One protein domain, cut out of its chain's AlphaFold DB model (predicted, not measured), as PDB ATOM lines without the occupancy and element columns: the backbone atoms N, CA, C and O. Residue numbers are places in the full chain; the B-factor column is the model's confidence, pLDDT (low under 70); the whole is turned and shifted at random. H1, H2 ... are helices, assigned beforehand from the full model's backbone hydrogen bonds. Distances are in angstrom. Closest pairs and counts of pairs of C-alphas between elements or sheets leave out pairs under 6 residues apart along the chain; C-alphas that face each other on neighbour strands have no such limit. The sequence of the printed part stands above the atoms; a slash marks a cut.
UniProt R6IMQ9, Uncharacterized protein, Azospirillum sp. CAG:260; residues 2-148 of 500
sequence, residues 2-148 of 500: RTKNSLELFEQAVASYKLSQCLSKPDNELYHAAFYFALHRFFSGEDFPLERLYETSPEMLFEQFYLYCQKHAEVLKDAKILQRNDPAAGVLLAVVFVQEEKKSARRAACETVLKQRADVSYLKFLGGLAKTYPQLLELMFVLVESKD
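Overview. This is residues 2 to 148 of the 500 residues of an uncharacterized protein of Azospirillum sp. CAG:260 (UniProt R6IMQ9). The longest helix, H2, pairs with H1 at one end of a cluster of crossed helices and packs on H4, which crosses H7 in the core. Round H7, H8 packs along one side and H10 crosses it at the far end, while H9 folds against H10 and the short H5 and H6 lie near H7. Residues 20 to 29, of which residue 29 belongs to H2 and the others to the link from H1 to H2, stand free and stick out at the H1 and H2 end. The printed part has 147 residues with ten named helices, H1 to H10 in chain order, and no named strand; the class is all helix. It is compact, with a radius of gyration of the C-alphas of 15.4 A and spans of 45 by 32 by 24 A.

Along the chain. H2 holds residues 29 to 43 and is 20.8 A long, from C-alpha 29 at (192.718, 194.961, 147.789). H1, residues 5 to 15, begins at (205.820, 188.991, 139.629). H3 is residues 51 to 56, and H4, residues 58 to 71, is 20.2 A long. H5 is residues 73 to 77 and H6 residues 79 to 83. H7, residues 87 to 99, is 19.4 A long, and H8, residues 105 to 117, is 18.8 A. H9 is residues 120 to 129; H10, residues 135 to 145, ends at (167.834, 165.479, 132.543).

Arrangement. H2 touches H1 at a steep tilt of 66 degrees, opposite ways, closest at the C-alphas of Phe 10 and Ala 34, 5.8 A apart. With residues 35 to 39 alone, H2 touches H4, about perpendicular at 80 degrees; Tyr 36 and Tyr 68 have the closest C-alphas, 6.9 A. H4 touches H7, the hub, at a steep tilt of 48 degrees, with the C-alphas of Tyr 66 and Val 95 closest at 5.7 A. H7 touches H3 with residues 87 to 88 alone, closest at the C-alphas of Tyr 54 and Ala 88, 6.0 A. H7 and H8 form a hairpin at a shallow tilt of 33 degrees, only just short of steep; the C-alphas of Phe 97 and Arg 107 are closest, 5.3 A. H6 only just touches H7 and H8, with 3 pairs of C-alphas within 8 A each. H5 is close to H7 but not clearly touching, with the C-alphas of Leu 76 and Val 96 closest at 6.7 A. H10 touches H7, closest at the C-alphas of Val 98 and Gln 135, 5.7 A. H9 and H10 form a hairpin, closest at the C-alphas of Leu 126 and Leu 136, 6.5 A. Every O i to N i+4 pair is within hydrogen-bond range in H1, H2, H3, H4 and H9; the counts are 8 of 9 in H7 and H8, 6 of 7 in H10, and 0 of 1 in H5 and H6, where 2 of 2 O i to N i+3 pairs are in range.

Size, cuts and confidence. The C-alphas farthest apart, of Thr 3 and Asp 148, are 48.4 A apart. The printed part has no cut. The link from H1 to H2, 13 residues, is long. Mean pLDDT of the printed part is 71.2; 50 residues are under 70, among them residues 2 to 34 and 45 to 53.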
ATOM      1  N   ARG A   2     203.465 194.519 134.765       37.50
ATOM      2  CA  ARG A   2     203.725 193.947 133.420       37.50
ATOM      3  C   ARG A   2     204.907 192.953 133.420       37.50
ATOM      4  O   ARG A   2     205.635 192.850 132.444       37.50
ATOM      5  N   THR A   3     205.139 192.244 134.526       43.19
ATOM      6  CA  THR A   3     206.313 191.365 134.707       43.19
ATOM      7  C   THR A   3     205.972 190.085 135.487       43.19
ATOM      8  O   THR A   3     204.903 189.993 136.100       43.19
ATOM      9  N   LYS A   4     206.890 189.100 135.434       48.06
ATOM     10  CA  LYS A   4     206.882 187.774 136.099       48.06
ATOM     11  C   LYS A   4     206.293 187.746 137.526       48.06
ATOM     12  O   LYS A   4     205.649 186.766 137.872       48.06
ATOM     13  N   ASN A   5     206.391 188.843 138.283       55.00
ATOM     14  CA  ASN A   5     205.820 188.991 139.629       55.00
ATOM     15  C   ASN A   5     204.302 188.765 139.718       55.00
ATOM     16  O   ASN A   5     203.801 188.467 140.791       55.00
ATOM     17  N   SER A   6     203.545 188.943 138.633       53.31
ATOM     18  CA  SER A   6     202.081 188.772 138.671       53.31
ATOM     19  C   SER A   6     201.638 187.319 138.881       53.31
ATOM     20  O   SER A   6     200.663 187.092 139.589       53.31
ATOM     21  N   LEU A   7     202.363 186.350 138.310       58.50
ATOM     22  CA  LEU A   7     202.088 184.927 138.518       58.50
ATOM     23  C   LEU A   7     202.526 184.488 139.922       58.50
ATOM     24  O   LEU A   7     201.776 183.801 140.597       58.50
ATOM     25  N   GLU A   8     203.684 184.955 140.395       61.06
ATOM     26  CA  GLU A   8     204.171 184.668 141.753       61.06
ATOM     27  C   GLU A   8     203.256 185.261 142.836       61.06
ATOM     28  O   GLU A   8     202.952 184.588 143.813       61.06
ATOM     29  N   LEU A   9     202.758 186.493 142.654       60.59
ATOM     30  CA  LEU A   9     201.782 187.109 143.564       60.59
ATOM     31  C   LEU A   9     200.451 186.349 143.574       60.59
ATOM     32  O   LEU A   9     199.824 186.214 144.620       60.59
ATOM     33  N   PHE A  10     200.030 185.845 142.417       61.97
ATOM     34  CA  PHE A  10     198.844 185.009 142.293       61.97
ATOM     35  C   PHE A  10     199.035 183.643 142.969       61.97
ATOM     36  O   PHE A  10     198.188 183.226 143.749       61.97
ATOM     37  N   GLU A  11     200.165 182.970 142.748       62.19
ATOM     38  CA  GLU A  11     200.499 181.700 143.404       62.19
ATOM     39  C   GLU A  11     200.625 181.859 144.926       62.19
ATOM     40  O   GLU A  11     200.124 181.023 145.676       62.19
ATOM     41  N   GLN A  12     201.218 182.960 145.399       62.97
ATOM     42  CA  GLN A  12     201.271 183.307 146.821       62.97
ATOM     43  C   GLN A  12     199.878 183.568 147.403       62.97
ATOM     44  O   GLN A  12     199.601 183.132 148.518       62.97
ATOM     45  N   ALA A  13     199.003 184.240 146.650       60.78
ATOM     46  CA  ALA A  13     197.626 184.497 147.054       60.78
ATOM     47  C   ALA A  13     196.786 183.213 147.148       60.78
ATOM     48  O   ALA A  13     195.949 183.086 148.040       60.78
ATOM     49  N   VAL A  14     197.021 182.250 146.251       59.16
ATOM     50  CA  VAL A  14     196.386 180.925 146.283       59.16
ATOM     51  C   VAL A  14     196.918 180.091 147.460       59.16
ATOM     52  O   VAL A  14     196.138 179.455 148.163       59.16
ATOM     53  N   ALA A  15     198.228 180.127 147.724       59.50
ATOM     54  CA  ALA A  15     198.875 179.329 148.769       59.50
ATOM     55  C   ALA A  15     198.633 179.830 150.209       59.50
ATOM     56  O   ALA A  15     198.681 179.038 151.150       59.50
ATOM     57  N   SER A  16     198.382 181.127 150.412       56.34
ATOM     58  CA  SER A  16     198.133 181.721 151.738       56.34
ATOM     59  C   SER A  16     196.696 181.536 152.246       56.34
ATOM     60  O   SER A  16     196.362 181.969 153.353       56.34
ATOM     61  N   TYR A  17     195.832 180.894 151.458       54.56
ATOM     62  CA  TYR A  17     194.399 180.846 151.705       54.56
ATOM     63  C   TYR A  17     194.012 179.835 152.802       54.56
ATOM     64  O   TYR A  17     194.201 178.626 152.674       54.56
ATOM     65  N   LYS A  18     193.389 180.334 153.880       52.03
ATOM     66  CA  LYS A  18     192.557 179.545 154.804       52.03
ATOM     67  C   LYS A  18     191.120 180.049 154.713       52.03
ATOM     68  O   LYS A  18     190.838 181.193 155.068       52.03
ATOM     69  N   LEU A  19     190.222 179.158 154.286       42.28
ATOM     70  CA  LEU A  19     188.808 179.398 153.952       42.28
ATOM     71  C   LEU A  19     188.013 180.220 154.994       42.28
ATOM     72  O   LEU A  19     187.050 180.893 154.650       42.28
ATOM     73  N   SER A  20     188.412 180.200 156.269       39.09
ATOM     74  CA  SER A  20     187.697 180.863 157.366       39.09
ATOM     75  C   SER A  20     188.077 182.329 157.623       39.09
ATOM     76  O   SER A  20     187.412 182.975 158.430       39.09
ATOM     77  N   GLN A  21     189.124 182.876 156.987       41.53
ATOM     78  CA  GLN A  21     189.693 184.178 157.389       41.53
ATOM     79  C   GLN A  21     189.495 185.334 156.399       41.53
ATOM     80  O   GLN A  21     189.650 186.485 156.800       41.53
ATOM     81  N   CYS A  22     189.120 185.080 155.142       42.59
ATOM     82  CA  CYS A  22     188.957 186.152 154.147       42.59
ATOM     83  C   CYS A  22     187.508 186.626 153.958       42.59
ATOM     84  O   CYS A  22     187.306 187.759 153.538       42.59
ATOM     85  N   LEU A  23     186.505 185.827 154.341       40.06
ATOM     86  CA  LEU A  23     185.089 186.220 154.256       40.06
ATOM     87  C   LEU A  23     184.700 187.336 155.247       40.06
ATOM     88  O   LEU A  23     183.619 187.904 155.134       40.06
ATOM     89  N   SER A  24     185.562 187.661 156.218       39.22
ATOM     90  CA  SER A  24     185.276 188.635 157.279       39.22
ATOM     91  C   SER A  24     186.041 189.956 157.170       39.22
ATOM     92  O   SER A  24     185.858 190.817 158.032       39.22
ATOM     93  N   LYS A  25     186.886 190.159 156.146       38.22
ATOM     94  CA  LYS A  25     187.666 191.400 156.006       38.22
ATOM     95  C   LYS A  25     187.579 192.008 154.597       38.22
ATOM     96  O   LYS A  25     188.118 191.417 153.666       38.22
ATOM     97  N   PRO A  26     186.987 193.211 154.457       39.25
ATOM     98  CA  PRO A  26     186.959 193.990 153.211       39.25
ATOM     99  C   PRO A  26     188.342 194.445 152.703       39.25
ATOM    100  O   PRO A  26     188.466 194.853 151.553       39.25
ATOM    101  N   ASP A  27     189.390 194.357 153.528       42.22
ATOM    102  CA  ASP A  27     190.676 195.034 153.300       42.22
ATOM    103  C   ASP A  27     191.766 194.144 152.678       42.22
ATOM    104  O   ASP A  27     192.903 194.119 153.146       42.22
ATOM    105  N   ASN A  28     191.459 193.396 151.615       52.78
ATOM    106  CA  ASN A  28     192.489 192.658 150.869       52.78
ATOM    107  C   ASN A  28     192.506 193.045 149.381       52.78
ATOM    108  O   ASN A  28     192.417 192.211 148.479       52.78
ATOM    109  N   GLU A  29     192.651 194.348 149.127       57.19
ATOM    110  CA  GLU A  29     192.718 194.961 147.789       57.19
ATOM    111  C   GLU A  29     193.772 194.310 146.873       57.19
ATOM    112  O   GLU A  29     193.544 194.151 145.675       57.19
ATOM    113  N   LEU A  30     194.902 193.869 147.438       56.56
ATOM    114  CA  LEU A  30     195.977 193.183 146.709       56.56
ATOM    115  C   LEU A  30     195.540 191.829 146.134       56.56
ATOM    116  O   LEU A  30     195.928 191.493 145.015       56.56
ATOM    117  N   TYR A  31     194.706 191.079 146.859       61.19
ATOM    118  CA  TYR A  31     194.183 189.797 146.388       61.19
ATOM    119  C   TYR A  31     193.205 190.031 145.240       61.19
ATOM    120  O   TYR A  31     193.406 189.506 144.146       61.19
ATOM    121  N   HIS A  32     192.211 190.901 145.432       62.09
ATOM    122  CA  HIS A  32     191.262 191.239 144.370       62.09
ATOM    123  C   HIS A  32     191.951 191.815 143.125       62.09
ATOM    124  O   HIS A  32     191.557 191.480 142.010       62.09
ATOM    125  N   ALA A  33     193.011 192.613 143.280       64.56
ATOM    126  CA  ALA A  33     193.798 193.125 142.159       64.56
ATOM    127  C   ALA A  33     194.560 192.017 141.407       64.56
ATOM    128  O   ALA A  33     194.591 192.035 140.175       64.56
ATOM    129  N   ALA A  34     195.143 191.043 142.117       65.12
ATOM    130  CA  ALA A  34     195.830 189.903 141.505       65.12
ATOM    131  C   ALA A  34     194.861 189.007 140.715       65.12
ATOM    132  O   ALA A  34     195.140 188.662 139.565       65.12
ATOM    133  N   PHE A  35     193.689 188.706 141.286       71.38
ATOM    134  CA  PHE A  35     192.622 187.972 140.599       71.38
ATOM    135  C   PHE A  35     192.076 188.741 139.396       71.38
ATOM    136  O   PHE A  35     191.973 188.189 138.303       71.38
ATOM    137  N   TYR A  36     191.786 190.031 139.554       72.25
ATOM    138  CA  TYR A  36     191.295 190.868 138.464       72.25
ATOM    139  C   TYR A  36     192.294 190.943 137.301       72.25
ATOM    140  O   TYR A  36     191.902 190.875 136.137       72.25
ATOM    141  N   PHE A  37     193.594 191.045 137.598       72.50
ATOM    142  CA  PHE A  37     194.646 191.036 136.583       72.50
ATOM    143  C   PHE A  37     194.745 189.684 135.865       72.50
ATOM    144  O   PHE A  37     194.806 189.655 134.635       72.50
ATOM    145  N   ALA A  38     194.710 188.574 136.609       71.81
ATOM    146  CA  ALA A  38     194.684 187.219 136.057       71.81
ATOM    147  C   ALA A  38     193.502 187.013 135.096       71.81
ATOM    148  O   ALA A  38     193.686 186.566 133.962       71.81
ATOM    149  N   LEU A  39     192.303 187.419 135.518       75.81
ATOM    150  CA  LEU A  39     191.089 187.354 134.707       75.81
ATOM    151  C   LEU A  39     191.191 188.230 133.461       75.81
ATOM    152  O   LEU A  39     190.857 187.787 132.364       75.81
ATOM    153  N   HIS A  40     191.711 189.450 133.593       79.00
ATOM    154  CA  HIS A  40     191.855 190.339 132.449       79.00
ATOM    155  C   HIS A  40     192.784 189.760 131.372       79.00
ATOM    156  O   HIS A  40     192.458 189.854 130.188       79.00
ATOM    157  N   ARG A  41     193.893 189.114 131.754       74.44
ATOM    158  CA  ARG A  41     194.787 188.424 130.805       74.44
ATOM    159  C   ARG A  41     194.111 187.222 130.157       74.44
ATOM    160  O   ARG A  41     194.142 187.105 128.935       74.44
ATOM    161  N   PHE A  42     193.424 186.408 130.957       75.50
ATOM    162  CA  PHE A  42     192.660 185.260 130.469       75.50
ATOM    163  C   PHE A  42     191.626 185.656 129.401       75.50
ATOM    164  O   PHE A  42     191.557 185.035 128.340       75.50
ATOM    165  N   PHE A  43     190.864 186.728 129.635       74.94
ATOM    166  CA  PHE A  43     189.874 187.232 128.676       74.94
ATOM    167  C   PHE A  43     190.480 187.997 127.495       74.94
ATOM    168  O   PHE A  43     189.831 188.142 126.465       74.94
ATOM    169  N   SER A  44     191.732 188.441 127.608       73.88
ATOM    170  CA  SER A  44     192.488 189.033 126.495       73.88
ATOM    171  C   SER A  44     193.072 187.974 125.548       73.88
ATOM    172  O   SER A  44     193.687 188.325 124.543       73.88
ATOM    173  N   GLY A  45     192.884 186.683 125.851       66.56
ATOM    174  CA  GLY A  45     193.415 185.566 125.069       66.56
ATOM    175  C   GLY A  45     194.877 185.232 125.370       66.56
ATOM    176  O   GLY A  45     195.490 184.489 124.609       66.56
ATOM    177  N   GLU A  46     195.439 185.772 126.454       68.38
ATOM    178  CA  GLU A  46     196.770 185.398 126.930       68.38
ATOM    179  C   GLU A  46     196.677 184.151 127.823       68.38
ATOM    180  O   GLU A  46     195.797 184.061 128.685       68.38
ATOM    181  N   ASP A  47     197.599 183.200 127.641       60.75
ATOM    182  CA  ASP A  47     197.666 181.994 128.468       60.75
ATOM    183  C   ASP A  47     197.991 182.361 129.922       60.75
ATOM    184  O   ASP A  47     199.067 182.877 130.244       60.75
ATOM    185  N   PHE A  48     197.041 182.088 130.817       66.31
ATOM    186  CA  PHE A  48     197.182 182.272 132.256       66.31
ATOM    187  C   PHE A  48     196.619 181.036 132.977       66.31
ATOM    188  O   PHE A  48     195.489 180.640 132.677       66.31
ATOM    189  N   PRO A  49     197.361 180.407 133.910       64.88
ATOM    190  CA  PRO A  49     197.013 179.098 134.463       64.88
ATOM    191  C   PRO A  49     195.923 179.199 135.543       64.88
ATOM    192  O   PRO A  49     196.171 178.989 136.730       64.88
ATOM    193  N   LEU A  50     194.690 179.510 135.129       67.06
ATOM    194  CA  LEU A  50     193.505 179.467 135.998       67.06
ATOM    195  C   LEU A  50     193.144 178.038 136.441       67.06
ATOM    196  O   LEU A  50     192.370 177.868 137.379       67.06
ATOM    197  N   GLU A  51     193.730 177.013 135.820       66.88
ATOM    198  CA  GLU A  51     193.571 175.602 136.201       66.88
ATOM    199  C   GLU A  51     193.955 175.359 137.665       66.88
ATOM    200  O   GLU A  51     193.213 174.707 138.390       66.88
ATOM    201  N   ARG A  52     195.025 175.996 138.160       66.12
ATOM    202  CA  ARG A  52     195.434 175.881 139.572       66.12
ATOM    203  C   ARG A  52     194.408 176.457 140.545       66.12
ATOM    204  O   ARG A  52     194.288 175.998 141.677       66.12
ATOM    205  N   LEU A  53     193.665 177.475 140.114       66.81
ATOM    206  CA  LEU A  53     192.570 178.031 140.902       66.81
ATOM    207  C   LEU A  53     191.366 177.109 140.926       66.81
ATOM    208  O   LEU A  53     190.779 176.921 141.985       66.81
ATOM    209  N   TYR A  54     191.032 176.528 139.776       72.31
ATOM    210  CA  TYR A  54     190.000 175.505 139.686       72.31
ATOM    211  C   TYR A  54     190.328 174.301 140.586       72.31
ATOM    212  O   TYR A  54     189.461 173.835 141.314       72.31
ATOM    213  N   GLU A  55     191.588 173.857 140.603       72.44
ATOM    214  CA  GLU A  55     192.068 172.773 141.472       72.44
ATOM    215  C   GLU A  55     192.008 173.125 142.967       72.44
ATOM    216  O   GLU A  55     191.825 172.238 143.799       72.44
ATOM    217  N   THR A  56     192.150 174.409 143.318       70.38
ATOM    218  CA  THR A  56     192.170 174.863 144.720       70.38
ATOM    219  C   THR A  56     190.770 175.173 145.260       70.38
ATOM    220  O   THR A  56     190.426 174.740 146.358       70.38
ATOM    221  N   SER A  57     189.965 175.943 144.523       73.56
ATOM    222  CA  SER A  57     188.555 176.208 144.835       73.56
ATOM    223  C   SER A  57     187.806 176.695 143.584       73.56
ATOM    224  O   SER A  57     187.940 177.864 143.192       73.56
ATOM    225  N   PRO A  58     186.976 175.839 142.964       78.69
ATOM    226  CA  PRO A  58     186.149 176.241 141.831       78.69
ATOM    227  C   PRO A  58     185.074 177.272 142.223       78.69
ATOM    228  O   PRO A  58     184.703 178.103 141.395       78.69
ATOM    229  N   GLU A  59     184.618 177.290 143.480       78.81
ATOM    230  CA  GLU A  59     183.664 178.274 144.012       78.81
ATOM    231  C   GLU A  59     184.253 179.687 144.023       78.81
ATOM    232  O   GLU A  59     183.614 180.637 143.574       78.81
ATOM    233  N   MET A  60     185.504 179.834 144.465       75.50
ATOM    234  CA  MET A  60     186.184 181.127 144.447       75.50
ATOM    235  C   MET A  60     186.414 181.608 143.012       75.50
ATOM    236  O   MET A  60     186.213 182.784 142.707       75.50
ATOM    237  N   LEU A  61     186.804 180.701 142.112       82.12
ATOM    238  CA  LEU A  61     186.941 181.025 140.695       82.12
ATOM    239  C   LEU A  61     185.609 181.525 140.105       82.12
ATOM    240  O   LEU A  61     185.610 182.505 139.358       82.12
ATOM    241  N   PHE A  62     184.483 180.912 140.484       86.81
ATOM    242  CA  PHE A  62     183.149 181.369 140.091       86.81
ATOM    243  C   PHE A  62     182.870 182.792 140.569       86.81
ATOM    244  O   PHE A  62     182.473 183.629 139.764       86.81
ATOM    245  N   GLU A  63     183.098 183.095 141.848       82.19
ATOM    246  CA  GLU A  63     182.845 184.432 142.398       82.19
ATOM    247  C   GLU A  63     183.699 185.507 141.717       82.19
ATOM    248  O   GLU A  63     183.198 186.581 141.374       82.19
ATOM    249  N   GLN A  64     184.980 185.220 141.468       81.50
ATOM    250  CA  GLN A  64     185.864 186.170 140.792       81.50
ATOM    251  C   GLN A  64     185.444 186.388 139.334       81.50
ATOM    252  O   GLN A  64     185.394 187.535 138.882       81.50
ATOM    253  N   PHE A  65     185.075 185.326 138.607       85.62
ATOM    254  CA  PHE A  65     184.487 185.463 137.274       85.62
ATOM    255  C   PHE A  65     183.183 186.261 137.315       85.62
ATOM    256  O   PHE A  65     183.006 187.169 136.508       85.62
ATOM    257  N   TYR A  66     182.297 185.978 138.270       84.94
ATOM    258  CA  TYR A  66     181.019 186.662 138.419       84.94
ATOM    259  C   TYR A  66     181.208 188.172 138.612       84.94
ATOM    260  O   TYR A  66     180.658 188.970 137.850       84.94
ATOM    261  N   LEU A  67     182.050 188.575 139.568       82.94
ATOM    262  CA  LEU A  67     182.353 189.985 139.836       82.94
ATOM    263  C   LEU A  67     183.020 190.677 138.641       82.94
ATOM    264  O   LEU A  67     182.727 191.839 138.348       82.94
ATOM    265  N   TYR A  68     183.920 189.978 137.945       82.50
ATOM    266  CA  TYR A  68     184.597 190.519 136.772       82.50
ATOM    267  C   TYR A  68     183.623 190.729 135.607       82.50
ATOM    268  O   TYR A  68     183.562 191.824 135.052       82.50
ATOM    269  N   CYS A  69     182.822 189.716 135.271       82.56
ATOM    270  CA  CYS A  69     181.842 189.772 134.187       82.56
ATOM    271  C   CYS A  69     180.732 190.795 134.453       82.56
ATOM    272  O   CYS A  69     180.302 191.470 133.522       82.56
ATOM    273  N   GLN A  70     180.355 191.014 135.718       81.81
ATOM    274  CA  GLN A  70     179.413 192.072 136.088       81.81
ATOM    275  C   GLN A  70     179.957 193.474 135.758       81.81
ATOM    276  O   GLN A  70     179.202 194.352 135.348       81.81
ATOM    277  N   LYS A  71     181.271 193.694 135.919       81.69
ATOM    278  CA  LYS A  71     181.934 194.962 135.557       81.69
ATOM    279  C   LYS A  71     182.258 195.065 134.064       81.69
ATOM    280  O   LYS A  71     182.346 196.174 133.547       81.69
ATOM    281  N   HIS A  72     182.426 193.931 133.384       81.38
ATOM    282  CA  HIS A  72     182.867 193.835 131.986       81.38
ATOM    283  C   HIS A  72     181.926 192.966 131.150       81.38
ATOM    284  O   HIS A  72     182.344 191.967 130.565       81.38
ATOM    285  N   ALA A  73     180.653 193.353 131.061       74.06
ATOM    286  CA  ALA A  73     179.629 192.570 130.361       74.06
ATOM    287  C   ALA A  73     179.960 192.298 128.877       74.06
ATOM    288  O   ALA A  73     179.552 191.283 128.324       74.06
ATOM    289  N   GLU A  74     180.755 193.155 128.226       74.81
ATOM    290  CA  GLU A  74     181.201 192.961 126.835       74.81
ATOM    291  C   GLU A  74     182.065 191.706 126.642       74.81
ATOM    292  O   GLU A  74     182.073 191.102 125.571       74.81
ATOM    293  N   VAL A  75     182.755 191.260 127.692       73.50
ATOM    294  CA  VAL A  75     183.555 190.031 127.670       73.50
ATOM    295  C   VAL A  75     182.652 188.806 127.528       73.50
ATOM    296  O   VAL A  75     182.976 187.867 126.802       73.50
ATOM    297  N   LEU A  76     181.455 188.864 128.117       68.62
ATOM    298  CA  LEU A  76     180.387 187.894 127.901       68.62
ATOM    299  C   LEU A  76     179.738 188.027 126.520       68.62
ATOM    300  O   LEU A  76     178.671 187.473 126.330       68.62
ATOM    301  N   LYS A  77     180.311 188.726 125.535       69.38
ATOM    302  CA  LYS A  77     179.858 188.646 124.135       69.38
ATOM    303  C   LYS A  77     180.790 187.813 123.266       69.38
ATOM    304  O   LYS A  77     180.349 187.324 122.228       69.38
ATOM    305  N   ASP A  78     182.004 187.515 123.724       72.88
ATOM    306  CA  ASP A  78     182.955 186.712 122.956       72.88
ATOM    307  C   ASP A  78     182.451 185.267 122.779       72.88
ATOM    308  O   ASP A  78     182.181 184.553 123.750       72.88
ATOM    309  N   ALA A  79     182.302 184.841 121.522       67.75
ATOM    310  CA  ALA A  79     181.881 183.494 121.148       67.75
ATOM    311  C   ALA A  79     182.959 182.440 121.444       67.75
ATOM    312  O   ALA A  79     182.634 181.265 121.626       67.75
ATOM    313  N   LYS A  80     184.233 182.845 121.551       73.31
ATOM    314  CA  LYS A  80     185.349 181.941 121.868       73.31
ATOM    315  C   LYS A  80     185.201 181.294 123.241       73.31
ATOM    316  O   LYS A  80     185.673 180.178 123.427       73.31
ATOM    317  N   ILE A  81     184.492 181.938 124.172       71.88
ATOM    318  CA  ILE A  81     184.220 181.396 125.514       71.88
ATOM    319  C   ILE A  81     183.494 180.045 125.433       71.88
ATOM    320  O   ILE A  81     183.842 179.121 126.164       71.88
ATOM    321  N   LEU A  82     182.552 179.891 124.496       67.81
ATOM    322  CA  LEU A  82     181.805 178.643 124.286       67.81
ATOM    323  C   LEU A  82     182.674 177.516 123.697       67.81
ATOM    324  O   LEU A  82     182.318 176.347 123.801       67.81
ATOM    325  N   GLN A  83     183.809 177.858 123.078       72.44
ATOM    326  CA  GLN A  83     184.690 176.921 122.375       72.44
ATOM    327  C   GLN A  83     185.849 176.411 123.247       72.44
ATOM    328  O   GLN A  83     186.511 175.443 122.877       72.44
ATOM    329  N   ARG A  84     186.100 177.028 124.409       73.62
ATOM    330  CA  ARG A  84     187.162 176.612 125.343       73.62
ATOM    331  C   ARG A  84     186.814 175.285 126.003       73.62
ATOM    332  O   ARG A  84     185.676 175.138 126.429       73.62
ATOM    333  N   ASN A  85     187.772 174.367 126.132       70.06
ATOM    334  CA  ASN A  85     187.573 173.024 126.708       70.06
ATOM    335  C   ASN A  85     188.266 172.812 128.068       70.06
ATOM    336  O   ASN A  85     188.207 171.709 128.603       70.06
ATOM    337  N   ASP A  86     188.923 173.831 128.621       75.94
ATOM    338  CA  ASP A  86     189.592 173.729 129.922       75.94
ATOM    339  C   ASP A  86     188.583 173.672 131.099       75.94
ATOM    340  O   ASP A  86     187.457 174.163 130.962       75.94
ATOM    341  N   PRO A  87     188.935 173.087 132.264       70.75
ATOM    342  CA  PRO A  87     188.019 172.976 133.409       70.75
ATOM    343  C   PRO A  87     187.496 174.326 133.934       70.75
ATOM    344  O   PRO A  87     186.334 174.434 134.336       70.75
ATOM    345  N   ALA A  88     188.314 175.383 133.866       76.75
ATOM    346  CA  ALA A  88     187.916 176.738 134.248       76.75
ATOM    347  C   ALA A  88     186.847 177.323 133.304       76.75
ATOM    348  O   ALA A  88     186.006 178.115 133.739       76.75
ATOM    349  N   ALA A  89     186.802 176.883 132.043       79.69
ATOM    350  CA  ALA A  89     185.734 177.234 131.113       79.69
ATOM    351  C   ALA A  89     184.362 176.736 131.589       79.69
ATOM    352  O   ALA A  89     183.373 177.435 131.389       79.69
ATOM    353  N   GLY A  90     184.279 175.579 132.258       82.94
ATOM    354  CA  GLY A  90     183.027 175.106 132.864       82.94
ATOM    355  C   GLY A  90     182.483 176.102 133.891       82.94
ATOM    356  O   GLY A  90     181.328 176.514 133.814       82.94
ATOM    357  N   VAL A  91     183.349 176.577 134.789       86.69
ATOM    358  CA  VAL A  91     183.008 177.583 135.809       86.69
ATOM    359  C   VAL A  91     182.558 178.900 135.167       86.69
ATOM    360  O   VAL A  91     181.539 179.468 135.559       86.69
ATOM    361  N   LEU A  92     183.267 179.368 134.138       85.50
ATOM    362  CA  LEU A  92     182.895 180.577 133.404       85.50
ATOM    363  C   LEU A  92     181.542 180.440 132.686       85.50
ATOM    364  O   LEU A  92     180.747 181.377 132.684       85.50
ATOM    365  N   LEU A  93     181.248 179.280 132.095       86.50
ATOM    366  CA  LEU A  93     179.956 179.018 131.457       86.50
ATOM    367  C   LEU A  93     178.805 179.021 132.472       86.50
ATOM    368  O   LEU A  93     177.724 179.508 132.144       86.50
ATOM    369  N   ALA A  94     179.033 178.550 133.703       87.12
ATOM    370  CA  ALA A  94     178.064 178.704 134.788       87.12
ATOM    371  C   ALA A  94     177.813 180.187 135.113       87.12
ATOM    372  O   ALA A  94     176.665 180.593 135.266       87.12
ATOM    373  N   VAL A  95     178.861 181.015 135.157       88.56
ATOM    374  CA  VAL A  95     178.729 182.468 135.378       88.56
ATOM    375  C   VAL A  95     177.930 183.130 134.258       88.56
ATOM    376  O   VAL A  95     177.021 183.910 134.541       88.56
ATOM    377  N   VAL A  96     178.214 182.782 132.998       85.31
ATOM    378  CA  VAL A  96     177.452 183.273 131.838       85.31
ATOM    379  C   VAL A  96     175.981 182.875 131.973       85.31
ATOM    380  O   VAL A  96     175.103 183.707 131.786       85.31
ATOM    381  N   PHE A  97     175.699 181.625 132.352       87.06
ATOM    382  CA  PHE A  97     174.330 181.147 132.547       87.06
ATOM    383  C   PHE A  97     173.570 181.945 133.619       87.06
ATOM    384  O   PHE A  97     172.392 182.242 133.432       87.06
ATOM    385  N   VAL A  98     174.232 182.303 134.727       85.81
ATOM    386  CA  VAL A  98     173.621 183.078 135.822       85.81
ATOM    387  C   VAL A  98     173.367 184.536 135.432       85.81
ATOM    388  O   VAL A  98     172.349 185.093 135.839       85.81
ATOM    389  N   GLN A  99     174.271 185.160 134.672       85.25
ATOM    390  CA  GLN A  99     174.168 186.581 134.310       85.25
ATOM    391  C   GLN A  99     173.281 186.846 133.083       85.25
ATOM    392  O   GLN A  99     172.779 187.956 132.927       85.25
ATOM    393  N   GLU A 100     173.064 185.849 132.224       84.56
ATOM    394  CA  GLU A 100     172.222 185.973 131.030       84.56
ATOM    395  C   GLU A 100     170.720 185.817 131.328       84.56
ATOM    396  O   GLU A 100     170.275 184.976 132.121       84.56
ATOM    397  N   GLU A 101     169.900 186.581 130.601       81.25
ATOM    398  CA  GLU A 101     168.442 186.480 130.676       81.25
ATOM    399  C   GLU A 101     167.941 185.082 130.270       81.25
ATOM    400  O   GLU A 101     168.482 184.446 129.361       81.25
ATOM    401  N   LYS A 102     166.844 184.614 130.892       77.12
ATOM    402  CA  LYS A 102     166.273 183.266 130.664       77.12
ATOM    403  C   LYS A 102     166.031 182.938 129.179       77.12
ATOM    404  O   LYS A 102     166.182 181.789 128.785       77.12
ATOM    405  N   LYS A 103     165.669 183.927 128.352       77.75
ATOM    406  CA  LYS A 103     165.352 183.746 126.919       77.75
ATOM    407  C   LYS A 103     166.533 184.019 125.975       77.75
ATOM    408  O   LYS A 103     166.349 184.030 124.760       77.75
ATOM    409  N   SER A 104     167.732 184.257 126.507       83.81
ATOM    410  CA  SER A 104     168.915 184.548 125.697       83.81
ATOM    411  C   SER A 104     169.372 183.314 124.911       83.81
ATOM    412  O   SER A 104     169.591 182.239 125.473       83.81
ATOM    413  N   ALA A 105     169.603 183.481 123.604       80.81
ATOM    414  CA  ALA A 105     170.199 182.443 122.758       80.81
ATOM    415  C   ALA A 105     171.581 182.003 123.278       80.81
ATOM    416  O   ALA A 105     171.972 180.844 123.131       80.81
ATOM    417  N   ARG A 106     172.309 182.915 123.936       80.12
ATOM    418  CA  ARG A 106     173.610 182.625 124.538       80.12
ATOM    419  C   ARG A 106     173.477 181.713 125.750       80.12
ATOM    420  O   ARG A 106     174.271 180.786 125.894       80.12
ATOM    421  N   ARG A 107     172.460 181.932 126.587       84.50
ATOM    422  CA  ARG A 107     172.162 181.062 127.728       84.50
ATOM    423  C   ARG A 107     171.860 179.633 127.271       84.50
ATOM    424  O   ARG A 107     172.453 178.697 127.798       84.50
ATOM    425  N   ALA A 108     171.047 179.480 126.224       82.50
ATOM    426  CA  ALA A 108     170.752 178.178 125.615       82.50
ATOM    427  C   ALA A 108     171.999 177.506 124.999       82.50
ATOM    428  O   ALA A 108     172.189 176.291 125.110       82.50
ATOM    429  N   ALA A 109     172.892 178.287 124.381       83.56
ATOM    430  CA  ALA A 109     174.164 177.774 123.873       83.56
ATOM    431  C   ALA A 109     175.089 177.300 125.012       83.56
ATOM    432  O   ALA A 109     175.665 176.217 124.914       83.56
ATOM    433  N   CYS A 110     175.187 178.062 126.109       85.06
ATOM    434  CA  CYS A 110     175.952 177.667 127.300       85.06
ATOM    435  C   CYS A 110     175.412 176.366 127.891       85.06
ATOM    436  O   CYS A 110     176.175 175.441 128.150       85.06
ATOM    437  N   GLU A 111     174.094 176.277 128.050       85.31
ATOM    438  CA  GLU A 111     173.410 175.079 128.523       85.31
ATOM    439  C   GLU A 111     173.749 173.854 127.659       85.31
ATOM    440  O   GLU A 111     174.108 172.804 128.186       85.31
ATOM    441  N   THR A 112     173.715 173.996 126.330       85.25
ATOM    442  CA  THR A 112     174.034 172.911 125.387       85.25
ATOM    443  C   THR A 112     175.467 172.404 125.558       85.25
ATOM    444  O   THR A 112     175.699 171.195 125.586       85.25
ATOM    445  N   VAL A 113     176.432 173.314 125.709       84.69
ATOM    446  CA  VAL A 113     177.841 172.959 125.934       84.69
ATOM    447  C   VAL A 113     178.022 172.288 127.299       84.69
ATOM    448  O   VAL A 113     178.710 171.273 127.411       84.69
ATOM    449  N   LEU A 114     177.367 172.809 128.336       84.56
ATOM    450  CA  LEU A 114     177.444 172.259 129.686       84.56
ATOM    451  C   LEU A 114     176.819 170.861 129.782       84.56
ATOM    452  O   LEU A 114     177.409 170.004 130.430       84.56
ATOM    453  N   LYS A 115     175.715 170.574 129.078       83.88
ATOM    454  CA  LYS A 115     175.119 169.219 128.995       83.88
ATOM    455  C   LYS A 115     176.115 168.163 128.527       83.88
ATOM    456  O   LYS A 115     176.126 167.036 129.016       83.88
ATOM    457  N   GLN A 116     176.964 168.519 127.567       81.25
ATOM    458  CA  GLN A 116     177.949 167.590 127.016       81.25
ATOM    459  C   GLN A 116     179.089 167.323 128.002       81.25
ATOM    460  O   GLN A 116     179.551 166.185 128.097       81.25
ATOM    461  N   ARG A 117     179.504 168.361 128.737       78.00
ATOM    462  CA  ARG A 117     180.706 168.372 129.582       78.00
ATOM    463  C   ARG A 117     180.470 168.027 131.043       78.00
ATOM    464  O   ARG A 117     181.429 167.684 131.722       78.00
ATOM    465  N   ALA A 118     179.242 168.177 131.531       78.88
ATOM    466  CA  ALA A 118     178.946 168.008 132.940       78.88
ATOM    467  C   ALA A 118     179.319 166.600 133.398       78.88
ATOM    468  O   ALA A 118     178.888 165.597 132.821       78.88
ATOM    469  N   ASP A 119     180.105 166.566 134.462       76.75
ATOM    470  CA  ASP A 119     180.424 165.378 135.214       76.75
ATOM    471  C   ASP A 119     179.963 165.543 136.665       76.75
ATOM    472  O   ASP A 119     179.358 166.535 137.089       76.75
ATOM    473  N   VAL A 120     180.258 164.511 137.431       69.38
ATOM    474  CA  VAL A 120     179.988 164.417 138.854       69.38
ATOM    475  C   VAL A 120     180.588 165.577 139.659       69.38
ATOM    476  O   VAL A 120     179.910 166.165 140.506       69.38
ATOM    477  N   SER A 121     181.863 165.888 139.422       74.69
ATOM    478  CA  SER A 121     182.615 166.889 140.183       74.69
ATOM    479  C   SER A 121     182.046 168.282 139.936       74.69
ATOM    480  O   SER A 121     181.894 169.080 140.861       74.69
ATOM    481  N   TYR A 122     181.648 168.538 138.692       78.94
ATOM    482  CA  TYR A 122     181.010 169.771 138.276       78.94
ATOM    483  C   TYR A 122     179.632 169.972 138.923       78.94
ATOM    484  O   TYR A 122     179.335 171.066 139.397       78.94
ATOM    485  N   LEU A 123     178.804 168.927 139.031       74.81
ATOM    486  CA  LEU A 123     177.517 169.029 139.732       74.81
ATOM    487  C   LEU A 123     177.691 169.341 141.224       74.81
ATOM    488  O   LEU A 123     176.959 170.179 141.750       74.81
ATOM    489  N   LYS A 124     178.677 168.734 141.898       71.88
ATOM    490  CA  LYS A 124     178.979 169.027 143.312       71.88
ATOM    491  C   LYS A 124     179.345 170.497 143.521       71.88
ATOM    492  O   LYS A 124     178.829 171.133 144.439       71.88
ATOM    493  N   PHE A 125     180.181 171.031 142.635       79.56
ATOM    494  CA  PHE A 125     180.527 172.449 142.587       79.56
ATOM    495  C   PHE A 125     179.277 173.340 142.433       79.56
ATOM    496  O   PHE A 125     179.066 174.255 143.230       79.56
ATOM    497  N   LEU A 126     178.405 173.041 141.461       78.31
ATOM    498  CA  LEU A 126     177.173 173.810 141.248       78.31
ATOM    499  C   LEU A 126     176.240 173.756 142.465       78.31
ATOM    500  O   LEU A 126     175.682 174.781 142.852       78.31
ATOM    501  N   GLY A 127     176.111 172.587 143.099       71.06
ATOM    502  CA  GLY A 127     175.297 172.402 144.301       71.06
ATOM    503  C   GLY A 127     175.765 173.248 145.486       71.06
ATOM    504  O   GLY A 127     174.935 173.825 146.187       71.06
ATOM    505  N   GLY A 128     177.083 173.386 145.676       71.75
ATOM    506  CA  GLY A 128     177.653 174.262 146.706       71.75
ATOM    507  C   GLY A 128     177.301 175.740 146.495       71.75
ATOM    508  O   GLY A 128     176.958 176.441 147.447       71.75
ATOM    509  N   LEU A 129     177.317 176.204 145.241       76.06
ATOM    510  CA  LEU A 129     177.025 177.596 144.878       76.06
ATOM    511  C   LEU A 129     175.538 177.925 144.754       76.06
ATOM    512  O   LEU A 129     175.158 179.088 144.905       76.06
ATOM    513  N   ALA A 130     174.686 176.929 144.510       69.06
ATOM    514  CA  ALA A 130     173.245 177.113 144.352       69.06
ATOM    515  C   ALA A 130     172.570 177.742 145.588       69.06
ATOM    516  O   ALA A 130     171.463 178.276 145.487       69.06
ATOM    517  N   LYS A 131     173.236 177.718 146.753       65.50
ATOM    518  CA  LYS A 131     172.805 178.445 147.954       65.50
ATOM    519  C   LYS A 131     172.851 179.967 147.774       65.50
ATOM    520  O   LYS A 131     171.969 180.659 148.275       65.50
ATOM    521  N   THR A 132     173.862 180.469 147.071       70.75
ATOM    522  CA  THR A 132     174.091 181.902 146.834       70.75
ATOM    523  C   THR A 132     173.504 182.350 145.493       70.75
ATOM    524  O   THR A 132     173.038 183.481 145.376       70.75
ATOM    525  N   TYR A 133     173.473 181.455 144.499       76.75
ATOM    526  CA  TYR A 133     173.024 181.731 143.131       76.75
ATOM    527  C   TYR A 133     171.922 180.746 142.695       76.75
ATOM    528  O   TYR A 133     172.221 179.729 142.061       76.75
ATOM    529  N   PRO A 134     170.639 181.025 143.002       70.19
ATOM    530  CA  PRO A 134     169.529 180.108 142.727       70.19
ATOM    531  C   PRO A 134     169.356 179.736 141.248       70.19
ATOM    532  O   PRO A 134     168.902 178.639 140.939       70.19
ATOM    533  N   GLN A 135     169.776 180.600 140.316       78.25
ATOM    534  CA  GLN A 135     169.708 180.333 138.874       78.25
ATOM    535  C   GLN A 135     170.473 179.060 138.483       78.25
ATOM    536  O   GLN A 135     170.123 178.410 137.501       78.25
ATOM    537  N   LEU A 136     171.490 178.661 139.256       80.12
ATOM    538  CA  LEU A 136     172.241 177.431 139.005       80.12
ATOM    539  C   LEU A 136     171.388 176.164 139.149       80.12
ATOM    540  O   LEU A 136     171.745 175.138 138.583       80.12
ATOM    541  N   LEU A 137     170.241 176.221 139.824       72.56
ATOM    542  CA  LEU A 137     169.345 175.069 139.971       72.56
ATOM    543  C   LEU A 137     168.653 174.712 138.668       72.56
ATOM    544  O   LEU A 137     168.528 173.533 138.350       72.56
ATOM    545  N   GLU A 138     168.266 175.724 137.890       75.25
ATOM    546  CA  GLU A 138     167.706 175.530 136.553       75.25
ATOM    547  C   GLU A 138     168.732 174.840 135.650       75.25
ATOM    548  O   GLU A 138     168.408 173.888 134.944       75.25
ATOM    549  N   LEU A 139     169.998 175.266 135.725       79.56
ATOM    550  CA  LEU A 139     171.085 174.611 135.006       79.56
ATOM    551  C   LEU A 139     171.252 173.160 135.470       79.56
ATOM    552  O   LEU A 139     171.287 172.253 134.647       79.56
ATOM    553  N   MET A 140     171.329 172.919 136.777       77.56
ATOM    554  CA  MET A 140     171.520 171.572 137.314       77.56
ATOM    555  C   MET A 140     170.367 170.627 136.955       77.56
ATOM    556  O   MET A 140     170.625 169.476 136.614       77.56
ATOM    557  N   PHE A 141     169.117 171.095 136.981       73.25
ATOM    558  CA  PHE A 141     167.949 170.334 136.529       73.25
ATOM    559  C   PHE A 141     168.132 169.818 135.110       73.25
ATOM    560  O   PHE A 141     168.036 168.623 134.837       73.25
ATOM    561  N   VAL A 142     168.476 170.741 134.224       76.69
ATOM    562  CA  VAL A 142     168.676 170.481 132.812       76.69
ATOM    563  C   VAL A 142     169.859 169.531 132.564       76.69
ATOM    564  O   VAL A 142     169.793 168.658 131.694       76.69
ATOM    565  N   LEU A 143     170.947 169.680 133.323       79.19
ATOM    566  CA  LEU A 143     172.110 168.794 133.244       79.19
ATOM    567  C   LEU A 143     171.767 167.381 133.702       79.19
ATOM    568  O   LEU A 143     172.150 166.416 133.038       79.19
ATOM    569  N   VAL A 144     171.008 167.258 134.793       72.31
ATOM    570  CA  VAL A 144     170.528 165.964 135.263       72.31
ATOM    571  C   VAL A 144     169.670 165.317 134.183       72.31
ATOM    572  O   VAL A 144     169.998 164.206 133.778       72.31
ATOM    573  N   GLU A 145     168.682 166.017 133.620       72.44
ATOM    574  CA  GLU A 145     167.834 165.479 132.543       72.44
ATOM    575  C   GLU A 145     168.615 164.956 131.336       72.44
ATOM    576  O   GLU A 145     168.238 163.939 130.761       72.44
ATOM    577  N   SER A 146     169.722 165.611 130.984       75.62
ATOM    578  CA  SER A 146     170.491 165.310 129.774       75.62
ATOM    579  C   SER A 146     171.318 164.018 129.802       75.62
ATOM    580  O   SER A 146     171.839 163.618 128.760       75.62
ATOM    581  N   LYS A 147     171.482 163.375 130.965       70.75
ATOM    582  CA  LYS A 147     172.260 162.134 131.105       70.75
ATOM    583  C   LYS A 147     171.419 161.052 131.768       70.75
ATOM    584  O   LYS A 147     170.756 161.308 132.773       70.75
ATOM    585  N   ASP A 148     171.514 159.837 131.237       61.12
ATOM    586  CA  ASP A 148     170.701 158.696 131.673       61.12
ATOM    587  C   ASP A 148     171.167 158.076 133.001       61.12
ATOM    588  O   ASP A 148     170.371 157.446 133.693       61.12
TER     589      ASP A 148